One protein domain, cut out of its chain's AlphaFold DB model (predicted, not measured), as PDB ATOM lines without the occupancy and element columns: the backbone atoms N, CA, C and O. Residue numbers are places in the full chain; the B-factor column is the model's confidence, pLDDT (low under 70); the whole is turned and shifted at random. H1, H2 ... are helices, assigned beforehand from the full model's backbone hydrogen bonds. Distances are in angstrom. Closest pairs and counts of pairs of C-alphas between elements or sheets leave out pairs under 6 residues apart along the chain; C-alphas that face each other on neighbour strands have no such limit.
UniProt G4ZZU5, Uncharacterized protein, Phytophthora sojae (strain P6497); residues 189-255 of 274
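This is residues 189 to 255 of the 274 residues of an uncharacterized protein of Phytophthora sojae (strain P6497) (UniProt G4ZZU5). Look for one long helix, H4, running out from a cluster of three shorter ones, H1 to H3, until residues 248 to 255 stick out free. The printed part has 67 residues, with four named helices, H1 to H4 in order, and no named strand: all helix. It is only just compact, close to loose, radius of gyration of the C-alphas 12.9 A, spanning 41 by 30 by 17 A.

Start at H4, residues 236 to 253: its residues 239 to 242 alone only just touch H3, residues 228 to 231, with 3 pairs of C-alphas within 8 A, closest Val 239 and Glu 230, 6.1 A. H3 touches H2, residues 214 to 224, closest C-alphas Tyr 231 and Arg 220, 6.0 A. H2 only just touches H1, residues 189 to 197, with 3 such pairs, closest Gln 214 and Gln 192, 6.2 A. In H1, H2 and H4 every O i to N i+4 pair is within hydrogen-bond range.

Find H1 from C-alpha 189 at (27.409, -49.037, -41.825); H4 runs 25.8 A to C-alpha 253 at (49.325, -30.957, -52.122).

The printed part has no cut. The link H1 to H2 is long. Residues 202 to 208 and 253 to 254 have pLDDT under 70.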
ATOM      1  N   ARG A 189      28.381 -48.212 -42.550       90.12
ATOM      2  CA  ARG A 189      27.409 -49.037 -41.825       90.12
ATOM      3  C   ARG A 189      28.116 -50.119 -41.016       90.12
ATOM      4  O   ARG A 189      27.735 -50.377 -39.872       90.12
ATOM      5  N   GLU A 190      29.141 -50.742 -41.589       91.06
ATOM      6  CA  GLU A 190      30.005 -51.711 -40.916       91.06
ATOM      7  C   GLU A 190      30.692 -51.070 -39.701       91.06
ATOM      8  O   GLU A 190      30.664 -51.645 -38.613       91.06
ATOM      9  N   LEU A 191      31.226 -49.853 -39.849       88.94
ATOM     10  CA  LEU A 191      31.890 -49.111 -38.769       88.94
ATOM     11  C   LEU A 191      30.936 -48.742 -37.631       88.94
ATOM     12  O   LEU A 191      31.242 -49.004 -36.469       88.94
ATOM     13  N   GLN A 192      29.759 -48.195 -37.946       88.75
ATOM     14  CA  GLN A 192      28.734 -47.873 -36.946       88.75
ATOM     15  C   GLN A 192      28.273 -49.128 -36.190       88.75
ATOM     16  O   GLN A 192      28.072 -49.104 -34.973       88.75
ATOM     17  N   THR A 193      28.140 -50.249 -36.903       90.69
ATOM     18  CA  THR A 193      27.778 -51.539 -36.304       90.69
ATOM     19  C   THR A 193      28.879 -52.044 -35.372       90.69
ATOM     20  O   THR A 193      28.583 -52.493 -34.265       90.69
ATOM     21  N   ALA A 194      30.144 -51.929 -35.782       90.56
ATOM     22  CA  ALA A 194      31.291 -52.329 -34.978       90.56
ATOM     23  C   ALA A 194      31.440 -51.488 -33.707       90.56
ATOM     24  O   ALA A 194      31.594 -52.060 -32.630       90.56
ATOM     25  N   ALA A 195      31.321 -50.161 -33.810       87.44
ATOM     26  CA  ALA A 195      31.375 -49.259 -32.661       87.44
ATOM     27  C   ALA A 195      30.312 -49.615 -31.611       87.44
ATOM     28  O   ALA A 195      30.619 -49.745 -30.424       87.44
ATOM     29  N   LYS A 196      29.077 -49.876 -32.063       88.38
ATOM     30  CA  LYS A 196      27.980 -50.318 -31.194       88.38
ATOM     31  C   LYS A 196      28.251 -51.689 -30.568       88.38
ATOM     32  O   LYS A 196      28.033 -51.859 -29.373       88.38
ATOM     33  N   ALA A 197      28.706 -52.660 -31.359       89.62
ATOM     34  CA  ALA A 197      28.940 -54.031 -30.902       89.62
ATOM     35  C   ALA A 197      30.123 -54.154 -29.925       89.62
ATOM     36  O   ALA A 197      30.149 -55.070 -29.104       89.62
ATOM     37  N   LEU A 198      31.100 -53.251 -30.025       88.00
ATOM     38  CA  LEU A 198      32.257 -53.173 -29.134       88.00
ATOM     39  C   LEU A 198      32.024 -52.263 -27.919       88.00
ATOM     40  O   LEU A 198      32.892 -52.201 -27.059       88.00
ATOM     41  N   HIS A 199      30.867 -51.596 -27.830       85.69
ATOM     42  CA  HIS A 199      30.555 -50.623 -26.778       85.69
ATOM     43  C   HIS A 199      31.638 -49.543 -26.632       85.69
ATOM     44  O   HIS A 199      32.017 -49.188 -25.518       85.69
ATOM     45  N   LEU A 200      32.151 -49.039 -27.759       81.75
ATOM     46  CA  LEU A 200      33.251 -48.080 -27.734       81.75
ATOM     47  C   LEU A 200      32.821 -46.768 -27.083       81.75
ATOM     48  O   LEU A 200      31.800 -46.172 -27.441       81.75
ATOM     49  N   SER A 201      33.647 -46.308 -26.151       77.25
ATOM     50  CA  SER A 201      33.539 -44.998 -25.531       77.25
ATOM     51  C   SER A 201      34.766 -44.164 -25.853       77.25
ATOM     52  O   SER A 201      35.894 -44.648 -25.844       77.25
ATOM     53  N   VAL A 202      34.513 -42.893 -26.097       69.69
ATOM     54  CA  VAL A 202      35.494 -41.836 -26.209       69.69
ATOM     55  C   VAL A 202      35.889 -41.373 -24.811       69.69
ATOM     56  O   VAL A 202      35.018 -41.066 -23.991       69.69
ATOM     57  N   LEU A 203      37.194 -41.272 -24.570       65.12
ATOM     58  CA  LEU A 203      37.738 -40.511 -23.450       65.12
ATOM     59  C   LEU A 203      38.003 -39.081 -23.934       65.12
ATOM     60  O   LEU A 203      38.676 -38.886 -24.944       65.12
ATOM     61  N   GLY A 204      37.447 -38.086 -23.248       53.94
ATOM     62  CA  GLY A 204      37.701 -36.676 -23.534       53.94
ATOM     63  C   GLY A 204      37.899 -35.913 -22.232       53.94
ATOM     64  O   GLY A 204      36.971 -35.842 -21.439       53.94
ATOM     65  N   GLY A 205      39.092 -35.347 -22.019       57.81
ATOM     66  CA  GLY A 205      39.400 -34.488 -20.866       57.81
ATOM     67  C   GLY A 205      38.975 -35.037 -19.491       57.81
ATOM     68  O   GLY A 205      38.882 -36.243 -19.290       57.81
ATOM     69  N   ASP A 206      38.700 -34.126 -18.548       53.91
ATOM     70  CA  ASP A 206      38.203 -34.402 -17.181       53.91
ATOM     71  C   ASP A 206      36.746 -34.937 -17.140       53.91
ATOM     72  O   ASP A 206      36.120 -34.992 -16.078       53.91
ATOM     73  N   GLU A 207      36.166 -35.322 -18.282       57.53
ATOM     74  CA  GLU A 207      34.778 -35.774 -18.376       57.53
ATOM     75  C   GLU A 207      34.648 -37.304 -18.430       57.53
ATOM     76  O   GLU A 207      35.511 -38.045 -18.903       57.53
ATOM     77  N   SER A 208      33.515 -37.798 -17.926       63.84
ATOM     78  CA  SER A 208      33.158 -39.218 -17.932       63.84
ATOM     79  C   SER A 208      33.115 -39.806 -19.355       63.84
ATOM     80  O   SER A 208      32.645 -39.117 -20.264       63.84
ATOM     81  N   PRO A 209      33.490 -41.090 -19.553       70.19
ATOM     82  CA  PRO A 209      33.508 -41.727 -20.869       70.19
ATOM     83  C   PRO A 209      32.165 -41.593 -21.594       70.19
ATOM     84  O   PRO A 209      31.121 -41.999 -21.075       70.19
ATOM     85  N   LYS A 210      32.191 -41.054 -22.814       75.56
ATOM     86  CA  LYS A 210      30.995 -40.859 -23.642       75.56
ATOM     87  C   LYS A 210      30.953 -41.919 -24.734       75.56
ATOM     88  O   LYS A 210      31.950 -42.153 -25.403       75.56
ATOM     89  N   ALA A 211      29.809 -42.573 -24.932       77.75
ATOM     90  CA  ALA A 211      29.660 -43.540 -26.019       77.75
ATOM     91  C   ALA A 211      29.923 -42.875 -27.381       77.75
ATOM     92  O   ALA A 211      29.379 -41.799 -27.650       77.75
ATOM     93  N   LEU A 212      30.723 -43.530 -28.230       78.12
ATOM     94  CA  LEU A 212      31.000 -43.062 -29.587       78.12
ATOM     95  C   LEU A 212      29.691 -43.097 -30.390       78.12
ATOM     96  O   LEU A 212      29.125 -44.169 -30.626       78.12
ATOM     97  N   ASN A 213      29.176 -41.925 -30.759       79.50
ATOM     98  CA  ASN A 213      27.881 -41.819 -31.435       79.50
ATOM     99  C   ASN A 213      28.016 -41.904 -32.968       79.50
ATOM    100  O   ASN A 213      29.115 -41.901 -33.519       79.50
ATOM    101  N   GLN A 214      26.884 -42.032 -33.670       81.12
ATOM    102  CA  GLN A 214      26.873 -42.232 -35.126       81.12
ATOM    103  C   GLN A 214      27.436 -41.037 -35.903       81.12
ATOM    104  O   GLN A 214      28.149 -41.263 -36.881       81.12
ATOM    105  N   ASP A 215      27.171 -39.814 -35.446       82.44
ATOM    106  CA  ASP A 215      27.630 -38.582 -36.095       82.44
ATOM    107  C   ASP A 215      29.158 -38.457 -35.991       82.44
ATOM    108  O   ASP A 215      29.834 -38.144 -36.967       82.44
ATOM    109  N   GLU A 216      29.736 -38.794 -34.833       80.00
ATOM    110  CA  GLU A 216      31.190 -38.842 -34.631       80.00
ATOM    111  C   GLU A 216      31.851 -39.893 -35.539       80.00
ATOM    112  O   GLU A 216      32.909 -39.639 -36.122       80.00
ATOM    113  N   VAL A 217      31.217 -41.061 -35.714       81.12
ATOM    114  CA  VAL A 217      31.689 -42.097 -36.653       81.12
ATOM    115  C   VAL A 217      31.632 -41.599 -38.099       81.12
ATOM    116  O   VAL A 217      32.550 -41.880 -38.869       81.12
ATOM    117  N   GLU A 218      30.593 -40.858 -38.476       85.19
ATOM    118  CA  GLU A 218      30.440 -40.294 -39.820       85.19
ATOM    119  C   GLU A 218      31.449 -39.174 -40.108       85.19
ATOM    120  O   GLU A 218      32.067 -39.168 -41.172       85.19
ATOM    121  N   VAL A 219      31.715 -38.285 -39.145       83.44
ATOM    122  CA  VAL A 219      32.764 -37.257 -39.271       83.44
ATOM    123  C   VAL A 219      34.128 -37.912 -39.472       83.44
ATOM    124  O   VAL A 219      34.844 -37.582 -40.418       83.44
ATOM    125  N   ARG A 220      34.464 -38.916 -38.649       83.44
ATOM    126  CA  ARG A 220      35.673 -39.727 -38.854       83.44
ATOM    127  C   ARG A 220      35.638 -40.419 -40.223       83.44
ATOM    128  O   ARG A 220      36.685 -40.550 -40.856       83.44
ATOM    129  N   PHE A 221      34.450 -40.801 -40.719       84.44
ATOM    130  CA  PHE A 221      34.249 -41.394 -42.049       84.44
ATOM    131  C   PHE A 221      34.784 -40.543 -43.171       84.44
ATOM    132  O   PHE A 221      35.639 -40.996 -43.935       84.44
ATOM    133  N   ILE A 222      34.334 -39.305 -43.186       83.56
ATOM    134  CA  ILE A 222      34.692 -38.324 -44.193       83.56
ATOM    135  C   ILE A 222      36.191 -37.996 -44.124       83.56
ATOM    136  O   ILE A 222      36.831 -37.889 -45.167       83.56
ATOM    137  N   THR A 223      36.773 -37.912 -42.922       81.69
ATOM    138  CA  THR A 223      38.189 -37.548 -42.739       81.69
ATOM    139  C   THR A 223      39.167 -38.661 -43.130       81.69
ATOM    140  O   THR A 223      40.185 -38.389 -43.764       81.69
ATOM    141  N   PHE A 224      38.893 -39.916 -42.754       82.00
ATOM    142  CA  PHE A 224      39.887 -41.001 -42.821       82.00
ATOM    143  C   PHE A 224      39.628 -42.063 -43.906       82.00
ATOM    144  O   PHE A 224      40.461 -42.950 -44.092       82.00
ATOM    145  N   GLY A 225      38.500 -42.019 -44.625       76.19
ATOM    146  CA  GLY A 225      38.247 -42.888 -45.786       76.19
ATOM    147  C   GLY A 225      38.178 -44.401 -45.503       76.19
ATOM    148  O   GLY A 225      38.528 -45.206 -46.365       76.19
ATOM    149  N   GLY A 226      37.750 -44.812 -44.306       74.06
ATOM    150  CA  GLY A 226      37.485 -46.210 -43.938       74.06
ATOM    151  C   GLY A 226      38.652 -46.967 -43.280       74.06
ATOM    152  O   GLY A 226      38.618 -48.199 -43.197       74.06
ATOM    153  N   ILE A 227      39.699 -46.275 -42.811       79.50
ATOM    154  CA  ILE A 227      40.836 -46.877 -42.087       79.50
ATOM    155  C   ILE A 227      40.494 -47.124 -40.607       79.50
ATOM    156  O   ILE A 227      40.721 -46.263 -39.770       79.50
ATOM    157  N   VAL A 228      40.000 -48.320 -40.260       79.81
ATOM    158  CA  VAL A 228      39.410 -48.636 -38.934       79.81
ATOM    159  C   VAL A 228      40.203 -48.207 -37.687       79.81
ATOM    160  O   VAL A 228      39.581 -47.849 -36.689       79.81
ATOM    161  N   ARG A 229      41.541 -48.220 -37.710       80.62
ATOM    162  CA  ARG A 229      42.382 -47.830 -36.562       80.62
ATOM    163  C   ARG A 229      42.086 -46.401 -36.105       80.62
ATOM    164  O   ARG A 229      41.969 -46.171 -34.912       80.62
ATOM    165  N   GLU A 230      41.944 -45.468 -37.037       79.56
ATOM    166  CA  GLU A 230      41.614 -44.072 -36.754       79.56
ATOM    167  C   GLU A 230      40.142 -43.901 -36.314       79.56
ATOM    168  O   GLU A 230      39.810 -42.957 -35.605       79.56
ATOM    169  N   TYR A 231      39.253 -44.834 -36.668       75.81
ATOM    170  CA  TYR A 231      37.819 -44.747 -36.347       75.81
ATOM    171  C   TYR A 231      37.482 -45.251 -34.965       75.81
ATOM    172  O   TYR A 231      36.733 -44.598 -34.243       75.81
ATOM    173  N   LEU A 232      37.965 -46.450 -34.645       73.69
ATOM    174  CA  LEU A 232      37.612 -47.153 -33.417       73.69
ATOM    175  C   LEU A 232      38.530 -46.767 -32.251       73.69
ATOM    176  O   LEU A 232      38.388 -47.324 -31.169       73.69
ATOM    177  N   ALA A 233      39.454 -45.825 -32.461       79.56
ATOM    178  CA  ALA A 233      40.292 -45.287 -31.402       79.56
ATOM    179  C   ALA A 233      39.435 -44.581 -30.340       79.56
ATOM    180  O   ALA A 233      38.657 -43.667 -30.647       79.56
ATOM    181  N   SER A 234      39.599 -45.028 -29.096       77.50
ATOM    182  CA  SER A 234      39.013 -44.443 -27.886       77.50
ATOM    183  C   SER A 234      39.749 -43.177 -27.431       77.50
ATOM    184  O   SER A 234      39.132 -42.299 -26.825       77.50
ATOM    185  N   ASP A 235      41.035 -43.066 -27.772       81.50
ATOM    186  CA  ASP A 235      41.899 -41.908 -27.532       81.50
ATOM    187  C   ASP A 235      41.621 -40.785 -28.549       81.50
ATOM    188  O   ASP A 235      41.858 -40.934 -29.752       81.50
ATOM    189  N   GLN A 236      41.104 -39.653 -28.066       79.50
ATOM    190  CA  GLN A 236      40.825 -38.485 -28.905       79.50
ATOM    191  C   GLN A 236      42.078 -37.723 -29.303       79.50
ATOM    192  O   GLN A 236      42.123 -37.221 -30.423       79.50
ATOM    193  N   ASP A 237      43.097 -37.659 -28.448       82.88
ATOM    194  CA  ASP A 237      44.333 -36.941 -28.760       82.88
ATOM    195  C   ASP A 237      45.045 -37.623 -29.930       82.88
ATOM    196  O   ASP A 237      45.481 -36.960 -30.877       82.88
ATOM    197  N   PHE A 238      45.052 -38.961 -29.936       84.06
ATOM    198  CA  PHE A 238      45.479 -39.738 -31.095       84.06
ATOM    199  C   PHE A 238      44.690 -39.358 -32.355       84.06
ATOM    200  O   PHE A 238      45.288 -39.077 -33.395       84.06
ATOM    201  N   VAL A 239      43.357 -39.319 -32.289       83.06
ATOM    202  CA  VAL A 239      42.513 -39.012 -33.459       83.06
ATOM    203  C   VAL A 239      42.748 -37.591 -33.972       83.06
ATOM    204  O   VAL A 239      42.926 -37.410 -35.179       83.06
ATOM    205  N   TYR A 240      42.826 -36.601 -33.081       84.44
ATOM    206  CA  TYR A 240      43.123 -35.213 -33.433       84.44
ATOM    207  C   TYR A 240      44.497 -35.073 -34.087       84.44
ATOM    208  O   TYR A 240      44.616 -34.421 -35.126       84.44
ATOM    209  N   GLN A 241      45.523 -35.731 -33.544       85.81
ATOM    210  CA  GLN A 241      46.859 -35.707 -34.133       85.81
ATOM    211  C   GLN A 241      46.858 -36.302 -35.548       85.81
ATOM    212  O   GLN A 241      47.441 -35.729 -36.468       85.81
ATOM    213  N   ARG A 242      46.160 -37.427 -35.755       85.31
ATOM    214  CA  ARG A 242      46.048 -38.066 -37.076       85.31
ATOM    215  C   ARG A 242      45.273 -37.210 -38.073       85.31
ATOM    216  O   ARG A 242      45.650 -37.169 -39.243       85.31
ATOM    217  N   GLN A 243      44.223 -36.523 -37.630       84.88
ATOM    218  CA  GLN A 243      43.502 -35.563 -38.461       84.88
ATOM    219  C   GLN A 243      44.419 -34.404 -38.875       84.88
ATOM    220  O   GLN A 243      44.512 -34.098 -40.064       84.88
ATOM    221  N   HIS A 244      45.159 -33.829 -37.925       85.56
ATOM    222  CA  HIS A 244      46.103 -32.750 -38.203       85.56
ATOM    223  C   HIS A 244      47.195 -33.170 -39.201       85.56
ATOM    224  O   HIS A 244      47.536 -32.410 -40.108       85.56
ATOM    225  N   ASP A 245      47.710 -34.401 -39.093       84.62
ATOM    226  CA  ASP A 245      48.683 -34.950 -40.045       84.62
ATOM    227  C   ASP A 245      48.118 -35.019 -41.476       84.62
ATOM    228  O   ASP A 245      48.819 -34.684 -42.437       84.62
ATOM    229  N   ILE A 246      46.855 -35.442 -41.633       82.69
ATOM    230  CA  ILE A 246      46.182 -35.515 -42.940       82.69
ATOM    231  C   ILE A 246      45.950 -34.119 -43.501       82.69
ATOM    232  O   ILE A 246      46.288 -33.870 -44.654       82.69
ATOM    233  N   GLU A 247      45.422 -33.197 -42.699       83.31
ATOM    234  CA  GLU A 247      45.190 -31.811 -43.115       83.31
ATOM    235  C   GLU A 247      46.493 -31.136 -43.551       83.31
ATOM    236  O   GLU A 247      46.540 -30.480 -44.593       83.31
ATOM    237  N   LYS A 248      47.585 -31.366 -42.813       83.69
ATOM    238  CA  LYS A 248      48.923 -30.898 -43.179       83.69
ATOM    239  C   LYS A 248      49.396 -31.503 -44.501       83.69
ATOM    240  O   LYS A 248      49.927 -30.777 -45.338       83.69
ATOM    241  N   MET A 249      49.203 -32.807 -44.708       79.62
ATOM    242  CA  MET A 249      49.577 -33.487 -45.952       79.62
ATOM    243  C   MET A 249      48.753 -32.983 -47.147       79.62
ATOM    244  O   MET A 249      49.316 -32.664 -48.189       79.62
ATOM    245  N   VAL A 250      47.435 -32.844 -47.002       78.81
ATOM    246  CA  VAL A 250      46.556 -32.269 -48.033       78.81
ATOM    247  C   VAL A 250      46.943 -30.817 -48.322       78.81
ATOM    248  O   VAL A 250      47.033 -30.421 -49.483       78.81
ATOM    249  N   GLY A 251      47.263 -30.036 -47.289       75.88
ATOM    250  CA  GLY A 251      47.782 -28.677 -47.431       75.88
ATOM    251  C   GLY A 251      49.074 -28.610 -48.252       75.88
ATOM    252  O   GLY A 251      49.234 -27.695 -49.055       75.88
ATOM    253  N   GLN A 252      49.959 -29.605 -48.128       73.81
ATOM    254  CA  GLN A 252      51.163 -29.717 -48.962       73.81
ATOM    255  C   GLN A 252      50.841 -30.013 -50.433       73.81
ATOM    256  O   GLN A 252      51.560 -29.543 -51.308       73.81
ATOM    257  N   PHE A 253      49.762 -30.741 -50.736       65.56
ATOM    258  CA  PHE A 253      49.325 -30.957 -52.122       65.56
ATOM    259  C   PHE A 253      48.729 -29.702 -52.770       65.56
ATOM    260  O   PHE A 253      48.788 -29.564 -53.991       65.56
ATOM    261  N   ASN A 254      48.210 -28.767 -51.972       65.25
ATOM    262  CA  ASN A 254      47.747 -27.469 -52.468       65.25
ATOM    263  C   ASN A 254      48.910 -26.533 -52.854       65.25
ATOM    264  O   ASN A 254      48.690 -25.528 -53.529       65.25
ATOM    265  N   ASP A 255      50.148 -26.876 -52.484       70.69
ATOM    266  CA  ASP A 255      51.354 -26.261 -53.029       70.69
ATOM    267  C   ASP A 255      51.764 -26.986 -54.324       70.69
ATOM    268  O   ASP A 255      52.318 -28.091 -54.317       70.69
TER     269      ASP A 255